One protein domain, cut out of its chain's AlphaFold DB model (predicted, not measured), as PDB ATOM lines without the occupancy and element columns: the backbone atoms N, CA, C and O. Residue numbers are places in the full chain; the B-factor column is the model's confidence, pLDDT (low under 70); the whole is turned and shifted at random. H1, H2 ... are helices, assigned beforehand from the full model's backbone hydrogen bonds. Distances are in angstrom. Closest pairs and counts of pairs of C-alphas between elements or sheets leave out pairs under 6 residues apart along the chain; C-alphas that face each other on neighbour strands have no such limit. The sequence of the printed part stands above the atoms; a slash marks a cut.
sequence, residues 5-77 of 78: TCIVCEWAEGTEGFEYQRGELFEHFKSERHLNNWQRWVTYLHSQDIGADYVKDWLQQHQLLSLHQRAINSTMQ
ATOM      1  N   THR A   5     214.787 248.353 214.251       71.62
ATOM      2  CA  THR A   5     216.121 248.120 214.813       71.62
ATOM      3  C   THR A   5     217.107 249.180 214.326       71.62
ATOM      4  O   THR A   5     217.013 249.650 213.193       71.62
ATOM      5  N   CYS A   6     218.077 249.589 215.151       81.81
ATOM      6  CA  CYS A   6     219.168 250.459 214.700       81.81
ATOM      7  C   CYS A   6     220.289 249.566 214.182       81.81
ATOM      8  O   CYS A   6     220.966 248.922 214.980       81.81
ATOM      9  N   ILE A   7     220.507 249.562 212.866       85.00
ATOM     10  CA  ILE A   7     221.481 248.676 212.215       85.00
ATOM     11  C   ILE A   7     222.918 248.853 212.746       85.00
ATOM     12  O   ILE A   7     223.687 247.898 212.800       85.00
ATOM     13  N   VAL A   8     223.276 250.067 213.191       88.06
ATOM     14  CA  VAL A   8     224.584 250.368 213.803       88.06
ATOM     15  C   VAL A   8     224.725 249.674 215.156       88.06
ATOM     16  O   VAL A   8     225.743 249.042 215.430       88.06
ATOM     17  N   CYS A   9     223.704 249.796 216.006       86.75
ATOM     18  CA  CYS A   9     223.699 249.203 217.342       86.75
ATOM     19  C   CYS A   9     223.594 247.675 217.272       86.75
ATOM     20  O   CYS A   9     224.309 246.987 217.994       86.75
ATOM     21  N   GLU A  10     222.774 247.153 216.359       86.25
ATOM     22  CA  GLU A  10     222.666 245.718 216.083       86.25
ATOM     23  C   GLU A  10     224.019 245.129 215.676       86.25
ATOM     24  O   GLU A  10     224.477 244.159 216.280       86.25
ATOM     25  N   TRP A  11     224.712 245.759 214.724       87.19
ATOM     26  CA  TRP A  11     226.046 245.319 214.317       87.19
ATOM     27  C   TRP A  11     227.064 245.364 215.466       87.19
ATOM     28  O   TRP A  11     227.858 244.440 215.635       87.19
ATOM     29  N   ALA A  12     227.065 246.443 216.250       86.56
ATOM     30  CA  ALA A  12     228.102 246.685 217.250       86.56
ATOM     31  C   ALA A  12     227.973 245.809 218.507       86.56
ATOM     32  O   ALA A  12     228.976 245.581 219.198       86.56
ATOM     33  N   GLU A  13     226.757 245.375 218.829       82.94
ATOM     34  CA  GLU A  13     226.425 244.725 220.100       82.94
ATOM     35  C   GLU A  13     225.857 243.312 219.928       82.94
ATOM     36  O   GLU A  13     225.796 242.565 220.903       82.94
ATOM     37  N   GLY A  14     225.477 242.911 218.709       72.50
ATOM     38  CA  GLY A  14     224.965 241.569 218.421       72.50
ATOM     39  C   GLY A  14     223.640 241.241 219.116       72.50
ATOM     40  O   GLY A  14     223.257 240.075 219.182       72.50
ATOM     41  N   THR A  15     222.956 242.241 219.673       55.72
ATOM     42  CA  THR A  15     221.670 242.078 220.354       55.72
ATOM     43  C   THR A  15     220.514 242.181 219.372       55.72
ATOM     44  O   THR A  15     220.517 243.067 218.513       55.72
ATOM     45  N   GLU A  16     219.504 241.323 219.562       50.72
ATOM     46  CA  GLU A  16     218.170 241.480 218.977       50.72
ATOM     47  C   GLU A  16     217.720 242.933 219.126       50.72
ATOM     48  O   GLU A  16     217.894 243.555 220.177       50.72
ATOM     49  N   GLY A  17     217.255 243.490 218.014       49.47
ATOM     50  CA  GLY A  17     217.225 244.919 217.776       49.47
ATOM     51  C   GLY A  17     216.658 245.754 218.911       49.47
ATOM     52  O   GLY A  17     215.574 245.494 219.424       49.47
ATOM     53  N   PHE A  18     217.392 246.803 219.281       55.12
ATOM     54  CA  PHE A  18     216.868 247.814 220.186       55.12
ATOM     55  C   PHE A  18     215.629 248.451 219.551       55.12
ATOM     56  O   PHE A  18     215.738 249.121 218.521       55.12
ATOM     57  N   GLU A  19     214.470 248.222 220.161       57.44
ATOM     58  CA  GLU A  19     213.201 248.779 219.716       57.44
ATOM     59  C   GLU A  19     213.136 250.256 220.114       57.44
ATOM     60  O   GLU A  19     213.141 250.591 221.299       57.44
ATOM     61  N   TYR A  20     213.069 251.159 219.141       64.69
ATOM     62  CA  TYR A  20     212.771 252.570 219.395       64.69
ATOM     63  C   TYR A  20     211.425 252.950 218.792       64.69
ATOM     64  O   TYR A  20     211.027 252.468 217.727       64.69
ATOM     65  N   GLN A  21     210.721 253.877 219.444       64.06
ATOM     66  CA  GLN A  21     209.583 254.519 218.805       64.06
ATOM     67  C   GLN A  21     210.096 255.476 217.727       64.06
ATOM     68  O   GLN A  21     211.072 256.195 217.923       64.06
ATOM     69  N   ARG A  22     209.418 255.537 216.576       63.16
ATOM     70  CA  ARG A  22     209.822 256.392 215.441       63.16
ATOM     71  C   ARG A  22     209.973 257.879 215.823       63.16
ATOM     72  O   ARG A  22     210.728 258.596 215.173       63.16
ATOM     73  N   GLY A  23     209.292 258.327 216.883       67.75
ATOM     74  CA  GLY A  23     209.416 259.675 217.454       67.75
ATOM     75  C   GLY A  23     210.684 259.924 218.286       67.75
ATOM     76  O   GLY A  23     211.023 261.077 218.524       67.75
ATOM     77  N   GLU A  24     211.407 258.878 218.686       81.06
ATOM     78  CA  GLU A  24     212.586 258.945 219.567       81.06
ATOM     79  C   GLU A  24     213.908 258.709 218.818       81.06
ATOM     80  O   GLU A  24     214.987 258.821 219.392       81.06
ATOM     81  N   LEU A  25     213.842 258.436 217.511       83.00
ATOM     82  CA  LEU A  25     214.991 258.147 216.645       83.00
ATOM     83  C   LEU A  25     216.098 259.206 216.705       83.00
ATOM     84  O   LEU A  25     217.280 258.874 216.726       83.00
ATOM     85  N   PHE A  26     215.721 260.485 216.736       86.12
ATOM     86  CA  PHE A  26     216.692 261.576 216.797       86.12
ATOM     87  C   PHE A  26     217.469 261.577 218.122       86.12
ATOM     88  O   PHE A  26     218.688 261.730 218.116       86.12
ATOM     89  N   GLU A  27     216.784 261.350 219.246       88.19
ATOM     90  CA  GLU A  27     217.427 261.257 220.561       88.19
ATOM     91  C   GLU A  27     218.224 259.956 220.708       88.19
ATOM     92  O   GLU A  27     219.320 259.972 221.266       88.19
ATOM     93  N   HIS A  28     217.753 258.852 220.120       88.81
ATOM     94  CA  HIS A  28     218.530 257.618 220.028       88.81
ATOM     95  C   HIS A  28     219.862 257.847 219.302       88.81
ATOM     96  O   HIS A  28     220.913 257.509 219.843       88.81
ATOM     97  N   PHE A  29     219.849 258.483 218.125       89.69
ATOM     98  CA  PHE A  29     221.070 258.779 217.366       89.69
ATOM     99  C   PHE A  29     222.028 259.741 218.082       89.69
ATOM    100  O   PHE A  29     223.227 259.725 217.809       89.69
ATOM    101  N   LYS A  30     221.521 260.558 219.011       90.50
ATOM    102  CA  LYS A  30     222.336 261.421 219.878       90.50
ATOM    103  C   LYS A  30     222.868 260.714 221.120       90.50
ATOM    104  O   LYS A  30     223.747 261.263 221.780       90.50
ATOM    105  N   SER A  31     222.325 259.551 221.472       89.25
ATOM    106  CA  SER A  31     222.730 258.843 222.682       89.25
ATOM    107  C   SER A  31     224.210 258.464 222.624       89.25
ATOM    108  O   SER A  31     224.723 258.055 221.581       89.25
ATOM    109  N   GLU A  32     224.894 258.558 223.764       90.31
ATOM    110  CA  GLU A  32     226.314 258.199 223.888       90.31
ATOM    111  C   GLU A  32     226.584 256.771 223.387       90.31
ATOM    112  O   GLU A  32     227.559 256.518 222.684       90.31
ATOM    113  N   ARG A  33     225.659 255.845 223.670       88.44
ATOM    114  CA  ARG A  33     225.711 254.462 223.182       88.44
ATOM    115  C   ARG A  33     225.736 254.392 221.654       88.44
ATOM    116  O   ARG A  33     226.612 253.734 221.098       88.44
ATOM    117  N   HIS A  34     224.814 255.082 220.973       90.44
ATOM    118  CA  HIS A  34     224.781 255.103 219.507       90.44
ATOM    119  C   HIS A  34     226.045 255.736 218.928       90.44
ATOM    120  O   HIS A  34     226.623 255.188 217.997       90.44
ATOM    121  N   LEU A  35     226.519 256.843 219.503       91.25
ATOM    122  CA  LEU A  35     227.737 257.518 219.045       91.25
ATOM    123  C   LEU A  35     228.983 256.633 219.188       91.25
ATOM    124  O   LEU A  35     229.793 256.564 218.262       91.25
ATOM    125  N   ASN A  36     229.105 255.894 220.291       91.56
ATOM    126  CA  ASN A  36     230.187 254.929 220.490       91.56
ATOM    127  C   ASN A  36     230.131 253.791 219.460       91.56
ATOM    128  O   ASN A  36     231.153 253.426 218.874       91.56
ATOM    129  N   ASN A  37     228.941 253.254 219.187       90.75
ATOM    130  CA  ASN A  37     228.759 252.210 218.177       90.75
ATOM    131  C   ASN A  37     229.016 252.729 216.757       90.75
ATOM    132  O   ASN A  37     229.663 252.049 215.959       90.75
ATOM    133  N   TRP A  38     228.592 253.956 216.462       91.25
ATOM    134  CA  TRP A  38     228.876 254.632 215.204       91.25
ATOM    135  C   TRP A  38     230.379 254.826 214.992       91.25
ATOM    136  O   TRP A  38     230.898 254.499 213.927       91.25
ATOM    137  N   GLN A  39     231.111 255.275 216.013       91.75
ATOM    138  CA  GLN A  39     232.562 255.435 215.923       91.75
ATOM    139  C   GLN A  39     233.272 254.094 215.666       91.75
ATOM    140  O   GLN A  39     234.217 254.029 214.872       91.75
ATOM    141  N   ARG A  40     232.802 253.009 216.298       91.12
ATOM    142  CA  ARG A  40     233.289 251.642 216.041       91.12
ATOM    143  C   ARG A  40     233.022 251.215 214.596       91.12
ATOM    144  O   ARG A  40     233.928 250.671 213.969       91.12
ATOM    145  N   TRP A  41     231.833 251.502 214.064       90.69
ATOM    146  CA  TRP A  41     231.473 251.217 212.672       90.69
ATOM    147  C   TRP A  41     232.376 251.959 211.684       90.69
ATOM    148  O   TRP A  41     232.991 251.329 210.828       90.69
ATOM    149  N   VAL A  42     232.537 253.276 211.843       89.38
ATOM    150  CA  VAL A  42     233.397 254.098 210.971       89.38
ATOM    151  C   VAL A  42     234.845 253.599 210.989       89.38
ATOM    152  O   VAL A  42     235.485 253.490 209.945       89.38
ATOM    153  N   THR A  43     235.358 253.246 212.170       90.12
ATOM    154  CA  THR A  43     236.712 252.691 212.316       90.12
ATOM    155  C   THR A  43     236.843 251.347 211.597       90.12
ATOM    156  O   THR A  43     237.823 251.125 210.886       90.12
ATOM    157  N   TYR A  44     235.849 250.465 211.743       89.88
ATOM    158  CA  TYR A  44     235.809 249.180 211.050       89.88
ATOM    159  C   TYR A  44     235.788 249.363 209.527       89.88
ATOM    160  O   TYR A  44     236.637 248.782 208.852       89.88
ATOM    161  N   LEU A  45     234.907 250.225 209.008       87.19
ATOM    162  CA  LEU A  45     234.761 250.500 207.576       87.19
ATOM    163  C   LEU A  45     236.084 250.959 206.943       87.19
ATOM    164  O   LEU A  45     236.500 250.418 205.921       87.19
ATOM    165  N   HIS A  46     236.787 251.894 207.596       85.25
ATOM    166  CA  HIS A  46     238.112 252.341 207.158       85.25
ATOM    167  C   HIS A  46     239.185 251.247 207.266       85.25
ATOM    168  O   HIS A  46     240.054 251.159 206.405       85.25
ATOM    169  N   SER A  47     239.152 250.417 208.316       86.94
ATOM    170  CA  SER A  47     240.173 249.379 208.549       86.94
ATOM    171  C   SER A  47     240.096 248.195 207.583       86.94
ATOM    172  O   SER A  47     241.107 247.544 207.337       86.94
ATOM    173  N   GLN A  48     238.904 247.904 207.067       78.00
ATOM    174  CA  GLN A  48     238.640 246.741 206.222       78.00
ATOM    175  C   GLN A  48     238.599 247.078 204.725       78.00
ATOM    176  O   GLN A  48     238.365 246.179 203.924       78.00
ATOM    177  N   ASP A  49     238.792 248.352 204.349       73.31
ATOM    178  CA  ASP A  49     238.642 248.850 202.969       73.31
ATOM    179  C   ASP A  49     237.318 248.389 202.323       73.31
ATOM    180  O   ASP A  49     237.241 247.976 201.163       73.31
ATOM    181  N   ILE A  50     236.243 248.387 203.119       71.56
ATOM    182  CA  ILE A  50     234.934 247.916 202.668       71.56
ATOM    183  C   ILE A  50     234.315 249.012 201.804       71.56
ATOM    184  O   ILE A  50     233.817 250.018 202.304       71.56
ATOM    185  N   GLY A  51     234.302 248.794 200.487       64.25
ATOM    186  CA  GLY A  51     233.670 249.705 199.526       64.25
ATOM    187  C   GLY A  51     232.138 249.786 199.623       64.25
ATOM    188  O   GLY A  51     231.542 250.671 199.014       64.25
ATOM    189  N   ALA A  52     231.494 248.884 200.373       74.06
ATOM    190  CA  ALA A  52     230.042 248.830 200.552       74.06
ATOM    191  C   ALA A  52     229.637 249.146 202.003       74.06
ATOM    192  O   ALA A  52     229.710 248.297 202.892       74.06
ATOM    193  N   ASP A  53     229.182 250.376 202.238       87.38
ATOM    194  CA  ASP A  53     228.672 250.831 203.535       87.38
ATOM    195  C   ASP A  53     227.195 250.439 203.696       87.38
ATOM    196  O   ASP A  53     226.287 251.249 203.499       87.38
ATOM    197  N   TYR A  54     226.946 249.175 204.058       84.44
ATOM    198  CA  TYR A  54     225.577 248.663 204.198       84.44
ATOM    199  C   TYR A  54     224.768 249.410 205.271       84.44
ATOM    200  O   TYR A  54     223.540 249.448 205.204       84.44
ATOM    201  N   VAL A  55     225.430 250.021 206.260       87.62
ATOM    202  CA  VAL A  55     224.778 250.861 207.270       87.62
ATOM    203  C   VAL A  55     224.235 252.129 206.619       87.62
ATOM    204  O   VAL A  55     223.072 252.478 206.831       87.62
ATOM    205  N   LYS A  56     225.041 252.809 205.798       88.44
ATOM    206  CA  LYS A  56     224.587 253.967 205.018       88.44
ATOM    207  C   LYS A  56     223.480 253.588 204.039       88.44
ATOM    208  O   LYS A  56     222.491 254.319 203.960       88.44
ATOM    209  N   ASP A  57     223.611 252.460 203.346       89.75
ATOM    210  CA  ASP A  57     222.595 251.978 202.405       89.75
ATOM    211  C   ASP A  57     221.266 251.703 203.120       89.75
ATOM    212  O   ASP A  57     220.210 252.154 202.666       89.75
ATOM    213  N   TRP A  58     221.309 251.061 204.291       88.50
ATOM    214  CA  TRP A  58     220.128 250.814 205.117       88.50
ATOM    215  C   TRP A  58     219.480 252.120 205.594       88.50
ATOM    216  O   TRP A  58     218.267 252.302 205.443       88.50
ATOM    217  N   LEU A  59     220.281 253.065 206.108       87.69
ATOM    218  CA  LEU A  59     219.803 254.386 206.529       87.69
ATOM    219  C   LEU A  59     219.158 255.150 205.366       87.69
ATOM    220  O   LEU A  59     218.173 255.863 205.565       87.69
ATOM    221  N   GLN A  60     219.693 255.015 204.153       89.50
ATOM    222  CA  GLN A  60     219.156 255.659 202.959       89.50
ATOM    223  C   GLN A  60     217.852 255.000 202.490       89.50
ATOM    224  O   GLN A  60     216.880 255.712 202.231       89.50
ATOM    225  N   GLN A  61     217.791 253.665 202.455       86.69
ATOM    226  CA  GLN A  61     216.584 252.907 202.104       86.69
ATOM    227  C   GLN A  61     215.402 253.247 203.025       86.69
ATOM    228  O   GLN A  61     214.264 253.329 202.565       86.69
ATOM    229  N   HIS A  62     215.673 253.515 204.306       85.62
ATOM    230  CA  HIS A  62     214.658 253.856 205.309       85.62
ATOM    231  C   HIS A  62     214.427 255.367 205.475       85.62
ATOM    232  O   HIS A  62     213.672 255.778 206.356       85.62
ATOM    233  N   GLN A  63     215.044 256.209 204.633       87.88
ATOM    234  CA  GLN A  63     214.945 257.678 204.689       87.88
ATOM    235  C   GLN A  63     215.414 258.286 206.030       87.88
ATOM    236  O   GLN A  63     214.973 259.363 206.434       87.88
ATOM    237  N   LEU A  64     216.336 257.616 206.722       87.25
ATOM    238  CA  LEU A  64     216.889 258.029 208.013       87.25
ATOM    239  C   LEU A  64     218.249 258.723 207.893       87.25
ATOM    240  O   LEU A  64     218.674 259.368 208.848       87.25
ATOM    241  N   LEU A  65     218.920 258.641 206.738       89.81
ATOM    242  CA  LEU A  65     220.289 259.141 206.559       89.81
ATOM    243  C   LEU A  65     220.456 260.614 206.974       89.81
ATOM    244  O   LEU A  65     221.335 260.932 207.772       89.81
ATOM    245  N   SER A  66     219.586 261.507 206.497       91.31
ATOM    246  CA  SER A  66     219.659 262.935 206.839       91.31
ATOM    247  C   SER A  66     219.350 263.206 208.315       91.31
ATOM    248  O   SER A  66     219.946 264.098 208.916       91.31
ATOM    249  N   LEU A  67     218.425 262.446 208.918       89.00
ATOM    250  CA  LEU A  67     218.093 262.556 210.343       89.00
ATOM    251  C   LEU A  67     219.280 262.114 211.208       89.00
ATOM    252  O   LEU A  67     219.653 262.816 212.145       89.00
ATOM    253  N   HIS A  68     219.899 260.993 210.841       92.38
ATOM    254  CA  HIS A  68     221.082 260.429 211.480       92.38
ATOM    255  C   HIS A  68     222.273 261.389 211.423       92.38
ATOM    256  O   HIS A  68     222.848 261.726 212.455       92.38
ATOM    257  N   GLN A  69     222.601 261.909 210.236       91.44
ATOM    258  CA  GLN A  69     223.691 262.876 210.067       91.44
ATOM    259  C   GLN A  69     223.462 264.148 210.891       91.44
ATOM    260  O   GLN A  69     224.386 264.637 211.535       91.44
ATOM    261  N   ARG A  70     222.229 264.672 210.919       92.88
ATOM    262  CA  ARG A  70     221.885 265.833 211.754       92.88
ATOM    263  C   ARG A  70     222.049 265.543 213.245       92.88
ATOM    264  O   ARG A  70     222.580 266.396 213.947       92.88
ATOM    265  N   ALA A  71     221.601 264.380 213.711       90.44
ATOM    266  CA  ALA A  71     221.717 263.977 215.109       90.44
ATOM    267  C   ALA A  71     223.186 263.901 215.544       90.44
ATOM    268  O   ALA A  71     223.577 264.578 216.492       90.44
ATOM    269  N   ILE A  72     224.018 263.183 214.787       90.12
ATOM    270  CA  ILE A  72     225.451 263.040 215.075       90.12
ATOM    271  C   ILE A  72     226.163 264.394 215.041       90.12
ATOM    272  O   ILE A  72     226.854 264.755 215.993       90.12
ATOM    273  N   ASN A  73     225.949 265.183 213.983       89.62
ATOM    274  CA  ASN A  73     226.603 266.484 213.838       89.62
ATOM    275  C   ASN A  73     226.189 267.473 214.937       89.62
ATOM    276  O   ASN A  73     226.996 268.313 215.319       89.62
ATOM    277  N   SER A  74     224.960 267.375 215.460       86.56
ATOM    278  CA  SER A  74     224.505 268.227 216.566       86.56
ATOM    279  C   SER A  74     225.204 267.928 217.894       86.56
ATOM    280  O   SER A  74     225.284 268.816 218.737       86.56
ATOM    281  N   THR A  75     225.733 266.713 218.069       82.38
ATOM    282  CA  THR A  75     226.443 266.314 219.291       82.38
ATOM    283  C   THR A  75     227.953 266.537 219.189       82.38
ATOM    284  O   THR A  75     228.570 266.928 220.170       82.38
ATOM    285  N   MET A  76     228.561 266.349 218.010       69.56
ATOM    286  CA  MET A  76     230.018 266.503 217.815       69.56
ATOM    287  C   MET A  76     230.502 267.968 217.724       69.56
ATOM    288  O   MET A  76     231.696 268.204 217.569       69.56
ATOM    289  N   GLN A  77     229.591 268.948 217.765       60.22
ATOM    290  CA  GLN A  77     229.901 270.389 217.745       60.22
ATOM    291  C   GLN A  77     229.962 271.034 219.144       60.22
ATOM    292  O   GLN A  77     230.097 272.256 219.233       60.22
TER     293      GLN A  77
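This is residues 5 to 77 of the 78 residues of an uncharacterized protein of Trichomonascus ciferrii (UniProt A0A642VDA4). The long helix H3 is crossed by H1, which packs on its residues 34 to 41, while H2 and H5, packed on each other, lie close to the beginning of H3, near His 34 and Leu 35. Residues 46 to 52 stick out at the far end of H3, and the chain then folds back into H4, which makes a corner with H5. The printed part has 73 residues with five named helices, H1 to H5 in order, and no named strand, an all-helix class. It is compact, with a radius of gyration of the C-alphas of 11.8 A, and rounded, spanning 34 by 31 by 23 A.

H1, residues 7 to 13, touches H3, residues 32 to 47, about perpendicular at 88 degrees; H3 does so with residues 34 to 41 alone, and the closest C-alphas, of Ala 12 and Asn 37, are 5.6 A apart. H2, residues 25 to 30, touches H5, residues 65 to 75, the same way at 37 degrees, only just a steep tilt; the closest C-alphas, of Lys 30 and Ala 71, are 5.4 A apart. H4, residues 54 to 61, only just touches H1, with 3 pairs of C-alphas within 8 A, the closest those of Ile 7 and Val 55 at 6.3 A. H4 and H5 touch only at the corner, only just, with 3 such pairs, the closest C-alphas being those of Leu 59 and Leu 65 at 4.8 A. H3 and H4 are near each other, while H1 and H5 are apart. In all five helices every O i to N i+4 pair is within hydrogen-bond range.

H1 begins at C-alpha 7, (221.481, 248.676, 212.215). H3 measures 22.5 A from first to last C-alpha, and H5 15.9 A, ending at C-alpha 75, (226.443, 266.314, 219.291).

The C-alphas farthest apart, of Gly 23 and Asp 49, are 34.4 A apart. The printed part has no cut. The link from H1 to H2 is long, 11 residues. The pLDDT is under 70 at residues 15 to 23, 51 and 76 to 77.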